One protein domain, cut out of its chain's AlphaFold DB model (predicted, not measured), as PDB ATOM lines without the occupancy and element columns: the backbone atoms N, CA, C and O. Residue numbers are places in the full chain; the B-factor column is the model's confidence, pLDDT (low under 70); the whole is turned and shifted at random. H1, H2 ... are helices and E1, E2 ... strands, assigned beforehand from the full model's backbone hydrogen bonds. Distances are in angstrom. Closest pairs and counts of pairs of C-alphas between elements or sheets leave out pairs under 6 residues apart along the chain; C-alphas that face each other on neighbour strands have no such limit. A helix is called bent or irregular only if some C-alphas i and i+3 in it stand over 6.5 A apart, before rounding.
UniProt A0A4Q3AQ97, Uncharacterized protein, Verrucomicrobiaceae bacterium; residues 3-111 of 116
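AT A GLANCE: This is residues 3 to 111 of the 116 residues of an uncharacterized protein of Verrucomicrobiaceae bacterium (UniProt A0A4Q3AQ97). Two small sheets, E1 E4 E3 and E2 E5, stand side by side where E1 and E5 come near each other, with Ile 3 and Leu 4 between these two strands. H1 and H4 pack together over one face of E2 E5, H3 stands up from the other sheet over E4, and short H2 only grazes that sheet. The 109 printed residues hold four named helices and five named strands, in the order E1 H1 E2 E3 H2 H3 E4 H4 E5; both sheets are antiparallel and the class is mixed, helices and strands. The whole is compact and rounded, with a radius of gyration of the C-alphas of 13.1 A and spans of 34 by 31 by 24 A.

IN THESE COORDINATES: The larger sheet has E1, residues 10 to 14, 13.3 A long from C-alpha 10 at (280.294, 314.916, 327.534); E4, residues 78 to 84, 19.3 A; and E3, residues 47 to 51, 12.7 A. The other sheet has E2, residues 35 to 38, and E5, residues 106 to 110, 13.3 A, with C-alpha 110 at (284.265, 315.077, 338.618). H1, residues 16 to 31, is 22.8 A long from C-alpha 16 at (275.825, 333.647, 329.141). It has a kink of 33 degrees near residue 23 and is irregular, with C-alphas 17 and 20 7.4 A apart. H2 is residues 54 to 59, H3 residues 67 to 74 and H4 residues 99 to 104.

HOW THE PARTS SIT: E4 is the inner strand between the edge strands E1 and E3. N 13 and O 79 of E1 and E4 are 2.8 A apart, and N 49 and O 82 of E3 and E4 2.8 A, both within hydrogen-bond range. H3 is on this sheet, over E4, at a height of 9.4 A; its closest C-alphas to E4 are those of Leu 72 and Val 78, 5.8 A apart. In the antiparallel pair E2 and E5, N 37 and O 108 are 2.9 A apart, within hydrogen-bond range. Residues 95 to 96 pair antiparallel with residues 36 to 37 of E2. H1 and H4 touch, opposite ways at a tilt of 35.3 degrees, only just steep; their closest C-alphas, of Val 23 and Ala 99, are 5.2 A apart. H1 and H3 are close but not clearly touching, with the closest C-alphas, of Ile 25 and Asp 68, 7.0 A apart. Every O i to N i+4 pair is within hydrogen-bond range in H2, H3 and H4, and 10 of 12 in H1.

THE WHOLE: The two C-alphas farthest apart, of Ala 55 and Asp 92, are 36.3 A apart. The printed part has no cut. The link from E4 to H4, residues 85 to 98, is long. The mean pLDDT of the printed part is 72.5; 38 residues are under 70, among them residues 40 to 47, 53 to 66 and 84 to 93.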
ATOM      1  N   ILE A   3     281.005 323.025 330.591       78.56
ATOM      2  CA  ILE A   3     281.376 322.042 331.616       78.56
ATOM      3  C   ILE A   3     281.517 320.671 330.965       78.56
ATOM      4  O   ILE A   3     280.663 320.267 330.183       78.56
ATOM      5  N   LEU A   4     282.563 319.934 331.319       72.44
ATOM      6  CA  LEU A   4     282.705 318.520 330.996       72.44
ATOM      7  C   LEU A   4     282.204 317.653 332.155       72.44
ATOM      8  O   LEU A   4     282.353 318.024 333.321       72.44
ATOM      9  N   ASN A   5     281.639 316.488 331.852       72.06
ATOM     10  CA  ASN A   5     281.327 315.478 332.865       72.06
ATOM     11  C   ASN A   5     282.605 314.822 333.429       72.06
ATOM     12  O   ASN A   5     283.704 315.009 332.908       72.06
ATOM     13  N   GLY A   6     282.462 313.997 334.470       63.47
ATOM     14  CA  GLY A   6     283.607 313.422 335.189       63.47
ATOM     15  C   GLY A   6     284.482 312.475 334.366       63.47
ATOM     16  O   GLY A   6     285.627 312.240 334.739       63.47
ATOM     17  N   MET A   7     283.965 311.958 333.248       63.78
ATOM     18  CA  MET A   7     284.712 311.142 332.286       63.78
ATOM     19  C   MET A   7     285.342 311.971 331.157       63.78
ATOM     20  O   MET A   7     286.155 311.448 330.396       63.78
ATOM     21  N   GLY A   8     284.992 313.255 331.044       64.88
ATOM     22  CA  GLY A   8     285.518 314.145 330.018       64.88
ATOM     23  C   GLY A   8     284.970 313.900 328.607       64.88
ATOM     24  O   GLY A   8     285.486 314.476 327.652       64.88
ATOM     25  N   ASP A   9     283.950 313.053 328.457       66.94
ATOM     26  CA  ASP A   9     283.390 312.628 327.172       66.94
ATOM     27  C   ASP A   9     282.071 313.334 326.813       66.94
ATOM     28  O   ASP A   9     281.627 313.257 325.664       66.94
ATOM     29  N   ILE A  10     281.470 314.065 327.756       75.00
ATOM     30  CA  ILE A  10     280.294 314.916 327.534       75.00
ATOM     31  C   ILE A  10     280.657 316.361 327.866       75.00
ATOM     32  O   ILE A  10     281.033 316.652 328.996       75.00
ATOM     33  N   GLU A  11     280.487 317.266 326.905       79.31
ATOM     34  CA  GLU A  11     280.574 318.721 327.063       79.31
ATOM     35  C   GLU A  11     279.165 319.314 327.071       79.31
ATOM     36  O   GLU A  11     278.419 319.182 326.104       79.31
ATOM     37  N   ILE A  12     278.806 319.974 328.164       81.94
ATOM     38  CA  ILE A  12     277.603 320.789 328.307       81.94
ATOM     39  C   ILE A  12     278.023 322.235 328.080       81.94
ATOM     40  O   ILE A  12     278.840 322.759 328.831       81.94
ATOM     41  N   ALA A  13     277.482 322.883 327.057       83.12
ATOM     42  CA  ALA A  13     277.737 324.277 326.729       83.12
ATOM     43  C   ALA A  13     276.449 325.101 326.807       83.12
ATOM     44  O   ALA A  13     275.373 324.604 326.503       83.12
ATOM     45  N   TRP A  14     276.543 326.364 327.198       85.12
ATOM     46  CA  TRP A  14     275.391 327.268 327.279       85.12
ATOM     47  C   TRP A  14     275.794 328.703 326.976       85.12
ATOM     48  O   TRP A  14     276.976 329.050 327.028       85.12
ATOM     49  N   GLU A  15     274.804 329.531 326.671       82.25
ATOM     50  CA  GLU A  15     274.990 330.966 326.454       82.25
ATOM     51  C   GLU A  15     274.993 331.736 327.783       82.25
ATOM     52  O   GLU A  15     274.280 331.320 328.700       82.25
ATOM     53  N   PRO A  16     275.714 332.870 327.896       81.75
ATOM     54  CA  PRO A  16     275.825 333.647 329.141       81.75
ATOM     55  C   PRO A  16     274.483 334.038 329.780       81.75
ATOM     56  O   PRO A  16     274.379 334.200 330.992       81.75
ATOM     57  N   GLU A  17     273.421 334.145 328.981       84.06
ATOM     58  CA  GLU A  17     272.052 334.403 329.452       84.06
ATOM     59  C   GLU A  17     271.544 333.339 330.443       84.06
ATOM     60  O   GLU A  17     270.704 333.625 331.293       84.06
ATOM     61  N   ASN A  18     272.077 332.117 330.363       82.94
ATOM     62  CA  ASN A  18     271.726 331.000 331.237       82.94
ATOM     63  C   ASN A  18     272.688 330.833 332.423       82.94
ATOM     64  O   ASN A  18     272.521 329.896 333.206       82.94
ATOM     65  N   ASP A  19     273.660 331.732 332.608       81.00
ATOM     66  CA  ASP A  19     274.638 331.636 333.696       81.00
ATOM     67  C   ASP A  19     273.980 331.565 335.066       81.00
ATOM     68  O   ASP A  19     274.372 330.741 335.884       81.00
ATOM     69  N   ALA A  20     272.952 332.379 335.318       82.56
ATOM     70  CA  ALA A  20     272.264 332.388 336.607       82.56
ATOM     71  C   ALA A  20     271.646 331.018 336.942       82.56
ATOM     72  O   ALA A  20     271.790 330.534 338.064       82.56
ATOM     73  N   ALA A  21     271.023 330.365 335.954       81.94
ATOM     74  CA  ALA A  21     270.463 329.024 336.115       81.94
ATOM     75  C   ALA A  21     271.568 327.974 336.321       81.94
ATOM     76  O   ALA A  21     271.441 327.077 337.154       81.94
ATOM     77  N   MET A  22     272.682 328.112 335.599       81.75
ATOM     78  CA  MET A  22     273.815 327.197 335.711       81.75
ATOM     79  C   MET A  22     274.548 327.329 337.044       81.75
ATOM     80  O   MET A  22     274.911 326.311 337.626       81.75
ATOM     81  N   VAL A  23     274.725 328.545 337.568       85.56
ATOM     82  CA  VAL A  23     275.328 328.788 338.887       85.56
ATOM     83  C   VAL A  23     274.563 328.043 339.975       85.56
ATOM     84  O   VAL A  23     275.186 327.400 340.820       85.56
ATOM     85  N   GLU A  24     273.231 328.077 339.940       84.19
ATOM     86  CA  GLU A  24     272.404 327.384 340.927       84.19
ATOM     87  C   GLU A  24     272.613 325.863 340.874       84.19
ATOM     88  O   GLU A  24     272.877 325.233 341.900       84.19
ATOM     89  N   ILE A  25     272.583 325.278 339.674       83.31
ATOM     90  CA  ILE A  25     272.799 323.838 339.466       83.31
ATOM     91  C   ILE A  25     274.210 323.430 339.894       83.31
ATOM     92  O   ILE A  25     274.391 322.446 340.612       83.31
ATOM     93  N   ILE A  26     275.225 324.199 339.499       83.38
ATOM     94  CA  ILE A  26     276.614 323.949 339.886       83.38
ATOM     95  C   ILE A  26     276.749 323.996 341.407       83.38
ATOM     96  O   ILE A  26     277.386 323.118 341.984       83.38
ATOM     97  N   GLN A  27     276.121 324.964 342.075       83.88
ATOM     98  CA  GLN A  27     276.166 325.061 343.530       83.88
ATOM     99  C   GLN A  27     275.537 323.833 344.200       83.88
ATOM    100  O   GLN A  27     276.115 323.292 345.146       83.88
ATOM    101  N   ARG A  28     274.394 323.343 343.696       83.12
ATOM    102  CA  ARG A  28     273.789 322.090 344.180       83.12
ATOM    103  C   ARG A  28     274.733 320.903 343.988       83.12
ATOM    104  O   ARG A  28     274.895 320.106 344.909       83.12
ATOM    105  N   LYS A  29     275.420 320.818 342.846       80.69
ATOM    106  CA  LYS A  29     276.396 319.754 342.561       80.69
ATOM    107  C   LYS A  29     277.627 319.824 343.465       80.69
ATOM    108  O   LYS A  29     278.070 318.786 343.951       80.69
ATOM    109  N   ILE A  30     278.150 321.022 343.743       82.00
ATOM    110  CA  ILE A  30     279.231 321.224 344.722       82.00
ATOM    111  C   ILE A  30     278.786 320.712 346.097       82.00
ATOM    112  O   ILE A  30     279.508 319.946 346.736       82.00
ATOM    113  N   ASN A  31     277.568 321.061 346.524       82.38
ATOM    114  CA  ASN A  31     276.999 320.603 347.794       82.38
ATOM    115  C   ASN A  31     276.779 319.079 347.828       82.38
ATOM    116  O   ASN A  31     276.955 318.456 348.872       82.38
ATOM    117  N   ALA A  32     276.454 318.465 346.687       76.56
ATOM    118  CA  ALA A  32     276.358 317.014 346.520       76.56
ATOM    119  C   ALA A  32     277.731 316.301 346.504       76.56
ATOM    120  O   ALA A  32     277.795 315.074 346.417       76.56
ATOM    121  N   GLY A  33     278.837 317.048 346.608       76.00
ATOM    122  CA  GLY A  33     280.198 316.515 346.676       76.00
ATOM    123  C   GLY A  33     280.911 316.410 345.325       76.00
ATOM    124  O   GLY A  33     282.002 315.836 345.265       76.00
ATOM    125  N   MET A  34     280.333 316.960 344.252       79.25
ATOM    126  CA  MET A  34     281.010 317.076 342.961       79.25
ATOM    127  C   MET A  34     282.142 318.102 343.056       79.25
ATOM    128  O   MET A  34     282.000 319.163 343.663       79.25
ATOM    129  N   ARG A  35     283.288 317.785 342.455       79.31
ATOM    130  CA  ARG A  35     284.460 318.664 342.424       79.31
ATOM    131  C   ARG A  35     284.664 319.176 341.012       79.31
ATOM    132  O   ARG A  35     284.657 318.383 340.077       79.31
ATOM    133  N   PHE A  36     284.881 320.477 340.866       81.38
ATOM    134  CA  PHE A  36     285.142 321.084 339.568       81.38
ATOM    135  C   PHE A  36     286.621 321.423 339.423       81.38
ATOM    136  O   PHE A  36     287.272 321.860 340.372       81.38
ATOM    137  N   PHE A  37     287.149 321.216 338.224       79.19
ATOM    138  CA  PHE A  37     288.538 321.484 337.875       79.19
ATOM    139  C   PHE A  37     288.583 322.346 336.622       79.19
ATOM    140  O   PHE A  37     287.864 322.070 335.666       79.19
ATOM    141  N   GLN A  38     289.392 323.402 336.612       77.31
ATOM    142  CA  GLN A  38     289.518 324.255 335.434       77.31
ATOM    143  C   GLN A  38     290.369 323.564 334.369       77.31
ATOM    144  O   GLN A  38     291.462 323.084 334.662       77.31
ATOM    145  N   VAL A  39     289.875 323.550 333.132       71.75
ATOM    146  CA  VAL A  39     290.620 323.041 331.976       71.75
ATOM    147  C   VAL A  39     291.074 324.177 331.086       71.75
ATOM    148  O   VAL A  39     290.295 325.059 330.720       71.75
ATOM    149  N   THR A  40     292.348 324.130 330.718       61.47
ATOM    150  CA  THR A  40     293.009 325.133 329.881       61.47
ATOM    151  C   THR A  40     292.942 324.811 328.385       61.47
ATOM    152  O   THR A  40     293.351 325.641 327.579       61.47
ATOM    153  N   GLY A  41     292.352 323.681 327.972       53.75
ATOM    154  CA  GLY A  41     292.218 323.339 326.556       53.75
ATOM    155  C   GLY A  41     291.317 322.138 326.265       53.75
ATOM    156  O   GLY A  41     291.005 321.331 327.132       53.75
ATOM    157  N   THR A  42     290.874 322.033 325.010       54.00
ATOM    158  CA  THR A  42     290.433 320.758 324.420       54.00
ATOM    159  C   THR A  42     291.621 320.220 323.645       54.00
ATOM    160  O   THR A  42     292.110 320.946 322.783       54.00
ATOM    161  N   GLY A  43     292.080 319.006 323.954       51.44
ATOM    162  CA  GLY A  43     293.278 318.439 323.336       51.44
ATOM    163  C   GLY A  43     293.219 318.452 321.816       51.44
ATOM    164  O   GLY A  43     292.142 318.298 321.226       51.44
ATOM    165  N   GLU A  44     294.377 318.655 321.187       45.19
ATOM    166  CA  GLU A  44     294.523 318.557 319.737       45.19
ATOM    167  C   GLU A  44     293.989 317.193 319.268       45.19
ATOM    168  O   GLU A  44     294.509 316.140 319.628       45.19
ATOM    169  N   GLY A  45     292.893 317.207 318.501       51.69
ATOM    170  CA  GLY A  45     292.239 316.001 317.978       51.69
ATOM    171  C   GLY A  45     290.876 315.652 318.588       51.69
ATOM    172  O   GLY A  45     290.214 314.747 318.078       51.69
ATOM    173  N   ALA A  46     290.405 316.374 319.611       59.56
ATOM    174  CA  ALA A  46     289.081 316.153 320.194       59.56
ATOM    175  C   ALA A  46     287.955 316.513 319.200       59.56
ATOM    176  O   ALA A  46     287.678 317.689 318.939       59.56
ATOM    177  N   LYS A  47     287.269 315.504 318.645       62.28
ATOM    178  CA  LYS A  47     286.098 315.721 317.779       62.28
ATOM    179  C   LYS A  47     284.853 315.912 318.636       62.28
ATOM    180  O   LYS A  47     284.475 315.016 319.388       62.28
ATOM    181  N   ARG A  48     284.194 317.065 318.491       70.25
ATOM    182  CA  ARG A  48     282.918 317.358 319.155       70.25
ATOM    183  C   ARG A  48     281.763 316.948 318.256       70.25
ATOM    184  O   ARG A  48     281.596 317.479 317.162       70.25
ATOM    185  N   VAL A  49     280.956 316.009 318.725       74.19
ATOM    186  CA  VAL A  49     279.743 315.561 318.046       74.19
ATOM    187  C   VAL A  49     278.552 316.130 318.797       74.19
ATOM    188  O   VAL A  49     278.262 315.701 319.909       74.19
ATOM    189  N   ARG A  50     277.856 317.093 318.192       77.81
ATOM    190  CA  ARG A  50     276.656 317.688 318.790       77.81
ATOM    191  C   ARG A  50     275.578 316.624 319.012       77.81
ATOM    192  O   ARG A  50     275.328 315.806 318.126       77.81
ATOM    193  N   VAL A  51     274.957 316.668 320.183       76.06
ATOM    194  CA  VAL A  51     273.729 315.950 320.524       76.06
ATOM    195  C   VAL A  51     272.570 316.884 320.198       76.06
ATOM    196  O   VAL A  51     272.545 318.019 320.677       76.06
ATOM    197  N   ARG A  52     271.663 316.459 319.318       70.12
ATOM    198  CA  ARG A  52     270.553 317.314 318.869       70.12
ATOM    199  C   ARG A  52     269.307 317.182 319.730       70.12
ATOM    200  O   ARG A  52     268.611 318.170 319.916       70.12
ATOM    201  N   ASP A  53     269.055 315.985 320.236       65.62
ATOM    202  CA  ASP A  53     267.865 315.650 321.004       65.62
ATOM    203  C   ASP A  53     268.151 314.482 321.964       65.62
ATOM    204  O   ASP A  53     269.231 313.880 321.952       65.62
ATOM    205  N   THR A  54     267.185 314.177 322.828       62.59
ATOM    206  CA  THR A  54     267.288 313.086 323.805       62.59
ATOM    207  C   THR A  54     267.321 311.701 323.148       62.59
ATOM    208  O   THR A  54     267.913 310.773 323.699       62.59
ATOM    209  N   ALA A  55     266.795 311.537 321.929       62.47
ATOM    210  CA  ALA A  55     266.944 310.290 321.174       62.47
ATOM    211  C   ALA A  55     268.392 310.103 320.674       62.47
ATOM    212  O   ALA A  55     268.918 308.986 320.646       62.47
ATOM    213  N   ASP A  56     269.070 311.203 320.359       65.75
ATOM    214  CA  ASP A  56     270.478 311.276 319.983       65.75
ATOM    215  C   ASP A  56     271.387 310.911 321.175       65.75
ATOM    216  O   ASP A  56     272.450 310.318 320.974       65.75
ATOM    217  N   LEU A  57     270.957 311.172 322.422       66.88
ATOM    218  CA  LEU A  57     271.638 310.676 323.632       66.88
ATOM    219  C   LEU A  57     271.666 309.143 323.648       66.88
ATOM    220  O   LEU A  57     272.735 308.547 323.804       66.88
ATOM    221  N   ALA A  58     270.522 308.496 323.402       62.25
ATOM    222  CA  ALA A  58     270.419 307.038 323.369       62.25
ATOM    223  C   ALA A  58     271.247 306.427 322.223       62.25
ATOM    224  O   ALA A  58     272.011 305.482 322.445       62.25
ATOM    225  N   GLN A  59     271.172 307.000 321.016       61.72
ATOM    226  CA  GLN A  59     271.959 306.543 319.861       61.72
ATOM    227  C   GLN A  59     273.463 306.701 320.088       61.72
ATOM    228  O   GLN A  59     274.257 305.823 319.740       61.72
ATOM    229  N   LYS A  60     273.868 307.804 320.721       63.47
ATOM    230  CA  LYS A  60     275.262 308.066 321.068       63.47
ATOM    231  C   LYS A  60     275.651 307.454 322.410       63.47
ATOM    232  O   LYS A  60     276.751 307.750 322.855       63.47
ATOM    233  N   LYS A  61     274.845 306.593 323.044       62.53
ATOM    234  CA  LYS A  61     275.141 305.952 324.346       62.53
ATOM    235  C   LYS A  61     275.588 306.945 325.431       62.53
ATOM    236  O   LYS A  61     276.459 306.630 326.238       62.53
ATOM    237  N   ILE A  62     275.034 308.149 325.405       64.25
ATOM    238  CA  ILE A  62     275.286 309.192 326.390       64.25
ATOM    239  C   ILE A  62     274.238 309.024 327.480       64.25
ATOM    240  O   ILE A  62     273.043 309.055 327.193       64.25
ATOM    241  N   ARG A  63     274.681 308.822 328.719       61.84
ATOM    242  CA  ARG A  63     273.800 308.875 329.884       61.84
ATOM    243  C   ARG A  63     274.021 310.208 330.573       61.84
ATOM    244  O   ARG A  63     275.124 310.487 331.037       61.84
ATOM    245  N   VAL A  64     272.980 311.027 330.594       63.91
ATOM    246  CA  VAL A  64     272.922 312.211 331.445       63.91
ATOM    247  C   VAL A  64     272.296 311.730 332.745       63.91
ATOM    248  O   VAL A  64     271.098 311.519 332.810       63.91
ATOM    249  N   GLU A  65     273.116 311.447 333.755       63.59
ATOM    250  CA  GLU A  65     272.617 310.977 335.063       63.59
ATOM    251  C   GLU A  65     272.058 312.119 335.929       63.59
ATOM    252  O   GLU A  65     271.663 311.902 337.069       63.59
ATOM    253  N   ASP A  66     272.050 313.345 335.407       68.94
ATOM    254  CA  ASP A  66     271.686 314.546 336.141       68.94
ATOM    255  C   ASP A  66     270.409 315.168 335.568       68.94
ATOM    256  O   ASP A  66     270.433 315.783 334.500       68.94
ATOM    257  N   GLU A  67     269.308 314.989 336.296       73.06
ATOM    258  CA  GLU A  67     267.958 315.414 335.897       73.06
ATOM    259  C   GLU A  67     267.862 316.933 335.671       73.06
ATOM    260  O   GLU A  67     267.182 317.381 334.750       73.06
ATOM    261  N   ASP A  68     268.589 317.740 336.457       75.56
ATOM    262  CA  ASP A  68     268.627 319.202 336.296       75.56
ATOM    263  C   ASP A  68     269.236 319.590 334.932       75.56
ATOM    264  O   ASP A  68     268.737 320.478 334.233       75.56
ATOM    265  N   ILE A  69     270.319 318.918 334.531       75.06
ATOM    266  CA  ILE A  69     270.971 319.150 333.237       75.06
ATOM    267  C   ILE A  69     270.133 318.606 332.074       75.06
ATOM    268  O   ILE A  69     270.080 319.248 331.021       75.06
ATOM    269  N   GLU A  70     269.486 317.452 332.241       75.44
ATOM    270  CA  GLU A  70     268.568 316.903 331.239       75.44
ATOM    271  C   GLU A  70     267.405 317.868 330.984       75.44
ATOM    272  O   GLU A  70     267.163 318.250 329.838       75.44
ATOM    273  N   TYR A  71     266.787 318.385 332.049       79.56
ATOM    274  CA  TYR A  71     265.724 319.379 331.949       79.56
ATOM    275  C   TYR A  71     266.178 320.637 331.197       79.56
ATOM    276  O   TYR A  71     265.494 321.111 330.289       79.56
ATOM    277  N   LEU A  72     267.359 321.184 331.506       78.94
ATOM    278  CA  LEU A  72     267.868 322.349 330.775       78.94
ATOM    279  C   LEU A  72     268.153 322.062 329.295       78.94
ATOM    280  O   LEU A  72     268.038 322.970 328.465       78.94
ATOM    281  N   PHE A  73     268.545 320.833 328.961       79.56
ATOM    282  CA  PHE A  73     268.810 320.427 327.586       79.56
ATOM    283  C   PHE A  73     267.512 320.328 326.784       79.56
ATOM    284  O   PHE A  73     267.434 320.873 325.684       79.56
ATOM    285  N   GLU A  74     266.463 319.742 327.365       79.19
ATOM    286  CA  GLU A  74     265.125 319.696 326.763       79.19
ATOM    287  C   GLU A  74     264.531 321.093 326.547       79.19
ATOM    288  O   GLU A  74     263.873 321.350 325.542       79.19
ATOM    289  N   GLN A  75     264.814 322.026 327.458       78.38
ATOM    290  CA  GLN A  75     264.408 323.428 327.333       78.38
ATOM    291  C   GLN A  75     265.258 324.223 326.321       78.38
ATOM    292  O   GLN A  75     265.032 325.420 326.142       78.38
ATOM    293  N   GLY A  76     266.265 323.605 325.689       78.31
ATOM    294  CA  GLY A  76     267.174 324.259 324.744       78.31
ATOM    295  C   GLY A  76     268.105 325.300 325.376       78.31
ATOM    296  O   GLY A  76     268.732 326.079 324.658       78.31
ATOM    297  N   LYS A  77     268.200 325.327 326.710       79.19
ATOM    298  CA  LYS A  77     269.016 326.285 327.476       79.19
ATOM    299  C   LYS A  77     270.483 325.879 327.542       79.19
ATOM    300  O   LYS A  77     271.358 326.728 327.707       79.19
ATOM    301  N   VAL A  78     270.753 324.585 327.388       81.19
ATOM    302  CA  VAL A  78     272.102 324.038 327.247       81.19
ATOM    303  C   VAL A  78     272.187 323.189 325.984       81.19
ATOM    304  O   VAL A  78     271.203 322.642 325.495       81.19
ATOM    305  N   GLN A  79     273.390 323.070 325.448       82.25
ATOM    306  CA  GLN A  79     273.743 322.229 324.320       82.25
ATOM    307  C   GLN A  79     274.714 321.162 324.802       82.25
ATOM    308  O   GLN A  79     275.660 321.461 325.525       82.25
ATOM    309  N   MET A  80     274.512 319.923 324.372       81.31
ATOM    310  CA  MET A  80     275.405 318.821 324.708       81.31
ATOM    311  C   MET A  80     276.222 318.396 323.497       81.31
ATOM    312  O   MET A  80     275.729 318.323 322.368       81.31
ATOM    313  N   TYR A  81     277.481 318.069 323.741       77.81
ATOM    314  CA  TYR A  81     278.399 317.541 322.751       77.81
ATOM    315  C   TYR A  81     279.074 316.304 323.316       77.81
ATOM    316  O   TYR A  81     279.574 316.311 324.436       77.81
ATOM    317  N   ARG A  82     279.143 315.246 322.514       76.19
ATOM    318  CA  ARG A  82     280.029 314.127 322.800       76.19
ATOM    319  C   ARG A  82     281.427 314.468 322.326       76.19
ATOM    320  O   ARG A  82     281.619 314.748 321.141       76.19
ATOM    321  N   ILE A  83     282.396 314.396 323.222       71.19
ATOM    322  CA  ILE A  83     283.803 314.481 322.869       71.19
ATOM    323  C   ILE A  83     284.304 313.074 322.548       71.19
ATOM    324  O   ILE A  83     284.226 312.156 323.360       71.19
ATOM    325  N   GLN A  84     284.795 312.896 321.324       67.06
ATOM    326  CA  GLN A  84     285.568 311.726 320.932       67.06
ATOM    327  C   GLN A  84     287.051 312.093 321.005       67.06
ATOM    328  O   GLN A  84     287.554 312.836 320.159       67.06
ATOM    329  N   GLY A  85     287.719 311.601 322.048       60.53
ATOM    330  CA  GLY A  85     289.113 311.893 322.378       60.53
ATOM    331  C   GLY A  85     289.279 312.164 323.873       60.53
ATOM    332  O   GLY A  85     288.300 312.426 324.566       60.53
ATOM    333  N   THR A  86     290.508 312.088 324.374       56.38
ATOM    334  CA  THR A  86     290.810 312.448 325.763       56.38
ATOM    335  C   THR A  86     290.883 313.974 325.855       56.38
ATOM    336  O   THR A  86     291.636 314.574 325.081       56.38
ATOM    337  N   PRO A  87     290.116 314.641 326.736       58.22
ATOM    338  CA  PRO A  87     290.344 316.055 326.994       58.22
ATOM    339  C   PRO A  87     291.777 316.255 327.489       58.22
ATOM    340  O   PRO A  87     292.318 315.413 328.205       58.22
ATOM    341  N   ASP A  88     292.395 317.365 327.089       57.94
ATOM    342  CA  ASP A  88     293.739 317.713 327.540       57.94
ATOM    343  C   ASP A  88     293.642 318.254 328.961       57.94
ATOM    344  O   ASP A  88     293.507 319.449 329.228       57.94
ATOM    345  N   THR A  89     293.593 317.308 329.888       56.72
ATOM    346  CA  THR A  89     293.770 317.559 331.302       56.72
ATOM    347  C   THR A  89     295.269 317.693 331.518       56.72
ATOM    348  O   THR A  89     295.955 316.702 331.789       56.72
ATOM    349  N   GLY A  90     295.799 318.903 331.333       53.69
ATOM    350  CA  GLY A  90     297.183 319.203 331.690       53.69
ATOM    351  C   GLY A  90     297.502 318.725 333.115       53.69
ATOM    352  O   GLY A  90     296.606 318.553 333.942       53.69
ATOM    353  N   LYS A  91     298.788 318.499 333.414       52.78
ATOM    354  CA  LYS A  91     299.251 317.952 334.710       52.78
ATOM    355  C   LYS A  91     298.736 318.714 335.940       52.78
ATOM    356  O   LYS A  91     298.619 318.106 337.000       52.78
ATOM    357  N   ASP A  92     298.395 319.990 335.780       59.34
ATOM    358  CA  ASP A  92     297.891 320.868 336.830       59.34
ATOM    359  C   ASP A  92     296.517 321.428 336.440       59.34
ATOM    360  O   ASP A  92     296.412 322.416 335.712       59.34
ATOM    361  N   MET A  93     295.446 320.803 336.931       68.38
ATOM    362  CA  MET A  93     294.104 321.384 336.865       68.38
ATOM    363  C   MET A  93     293.757 321.987 338.228       68.38
ATOM    364  O   MET A  93     293.547 321.234 339.187       68.38
ATOM    365  N   PRO A  94     293.687 323.323 338.364       75.81
ATOM    366  CA  PRO A  94     293.307 323.927 339.627       75.81
ATOM    367  C   PRO A  94     291.847 323.588 339.935       75.81
ATOM    368  O   PRO A  94     290.960 323.675 339.078       75.81
ATOM    369  N   ARG A  95     291.603 323.182 341.181       80.25
ATOM    370  CA  ARG A  95     290.254 322.952 341.696       80.25
ATOM    371  C   ARG A  95     289.520 324.288 341.807       80.25
ATOM    372  O   ARG A  95     290.072 325.259 342.321       80.25
ATOM    373  N   VAL A  96     288.270 324.315 341.359       82.38
ATOM    374  CA  VAL A  96     287.390 325.481 341.425       82.38
ATOM    375  C   VAL A  96     286.200 325.147 342.316       82.38
ATOM    376  O   VAL A  96     285.383 324.294 341.983       82.38
ATOM    377  N   ASP A  97     286.097 325.846 343.443       78.88
ATOM    378  CA  ASP A  97     285.035 325.637 344.440       78.88
ATOM    379  C   ASP A  97     283.932 326.702 344.379       78.88
ATOM    380  O   ASP A  97     282.978 326.670 345.152       78.88
ATOM    381  N   ASN A  98     284.061 327.666 343.467       83.12
ATOM    382  CA  ASN A  98     283.122 328.767 343.320       83.12
ATOM    383  C   ASN A  98     282.222 328.541 342.100       83.12
ATOM    384  O   ASN A  98     282.697 328.589 340.964       83.12
ATOM    385  N   ALA A  99     280.921 328.361 342.338       81.25
ATOM    386  CA  ALA A  99     279.931 328.114 341.294       81.25
ATOM    387  C   ALA A  99     279.891 329.207 340.211       81.25
ATOM    388  O   ALA A  99     279.718 328.887 339.038       81.25
ATOM    389  N   ALA A 100     280.124 330.476 340.567       80.50
ATOM    390  CA  ALA A 100     280.191 331.571 339.598       80.50
ATOM    391  C   ALA A 100     281.405 331.439 338.668       80.50
ATOM    392  O   ALA A 100     281.289 331.641 337.463       80.50
ATOM    393  N   ILE A 101     282.560 331.030 339.203       78.69
ATOM    394  CA  ILE A 101     283.773 330.821 338.400       78.69
ATOM    395  C   ILE A 101     283.601 329.606 337.488       78.69
ATOM    396  O   ILE A 101     283.977 329.666 336.320       78.69
ATOM    397  N   VAL A 102     283.006 328.524 337.997       78.31
ATOM    398  CA  VAL A 102     282.698 327.319 337.211       78.31
ATOM    399  C   VAL A 102     281.724 327.644 336.081       78.31
ATOM    400  O   VAL A 102     281.947 327.208 334.955       78.31
ATOM    401  N   ALA A 103     280.691 328.448 336.353       77.25
ATOM    402  CA  ALA A 103     279.738 328.868 335.335       77.25
ATOM    403  C   ALA A 103     280.394 329.750 334.259       77.25
ATOM    404  O   ALA A 103     280.033 329.684 333.092       77.25
ATOM    405  N   GLN A 104     281.393 330.547 334.638       76.31
ATOM    406  CA  GLN A 104     282.065 331.477 333.732       76.31
ATOM    407  C   GLN A 104     283.293 330.895 333.020       76.31
ATOM    408  O   GLN A 104     283.818 331.511 332.092       76.31
ATOM    409  N   SER A 105     283.740 329.699 333.404       71.81
ATOM    410  CA  SER A 105     284.989 329.097 332.927       71.81
ATOM    411  C   SER A 105     284.763 327.747 332.257       71.81
ATOM    412  O   SER A 105     283.738 327.098 332.433       71.81
ATOM    413  N   SER A 106     285.756 327.288 331.492       71.62
ATOM    414  CA  SER A 106     285.782 325.898 331.024       71.62
ATOM    415  C   SER A 106     286.231 324.992 332.168       71.62
ATOM    416  O   SER A 106     287.363 325.113 332.637       71.62
ATOM    417  N   THR A 107     285.358 324.101 332.631       72.69
ATOM    418  CA  THR A 107     285.645 323.228 333.783       72.69
ATOM    419  C   THR A 107     285.230 321.778 333.536       72.69
ATOM    420  O   THR A 107     284.424 321.500 332.658       72.69
ATOM    421  N   ILE A 108     285.789 320.839 334.301       74.56
ATOM    422  CA  ILE A 108     285.365 319.435 334.373       74.56
ATOM    423  C   ILE A 108     284.757 319.190 335.746       74.56
ATOM    424  O   ILE A 108     285.426 319.411 336.755       74.56
ATOM    425  N   GLY A 109     283.513 318.720 335.790       72.25
ATOM    426  CA  GLY A 109     282.856 318.262 337.007       72.25
ATOM    427  C   GLY A 109     283.127 316.782 337.234       72.25
ATOM    428  O   GLY A 109     282.586 315.940 336.530       72.25
ATOM    429  N   VAL A 110     283.944 316.452 338.228       68.50
ATOM    430  CA  VAL A 110     284.265 315.077 338.618       68.50
ATOM    431  C   VAL A 110     283.484 314.721 339.873       68.50
ATOM    432  O   VAL A 110     283.609 315.376 340.911       68.50
ATOM    433  N   GLN A 111     282.698 313.651 339.804       66.19
ATOM    434  CA  GLN A 111     282.114 313.048 340.994       66.19
ATOM    435  C   GLN A 111     283.112 312.023 341.550       66.19
ATOM    436  O   GLN A 111     283.447 311.066 340.847       66.19
TER     437      GLN A 111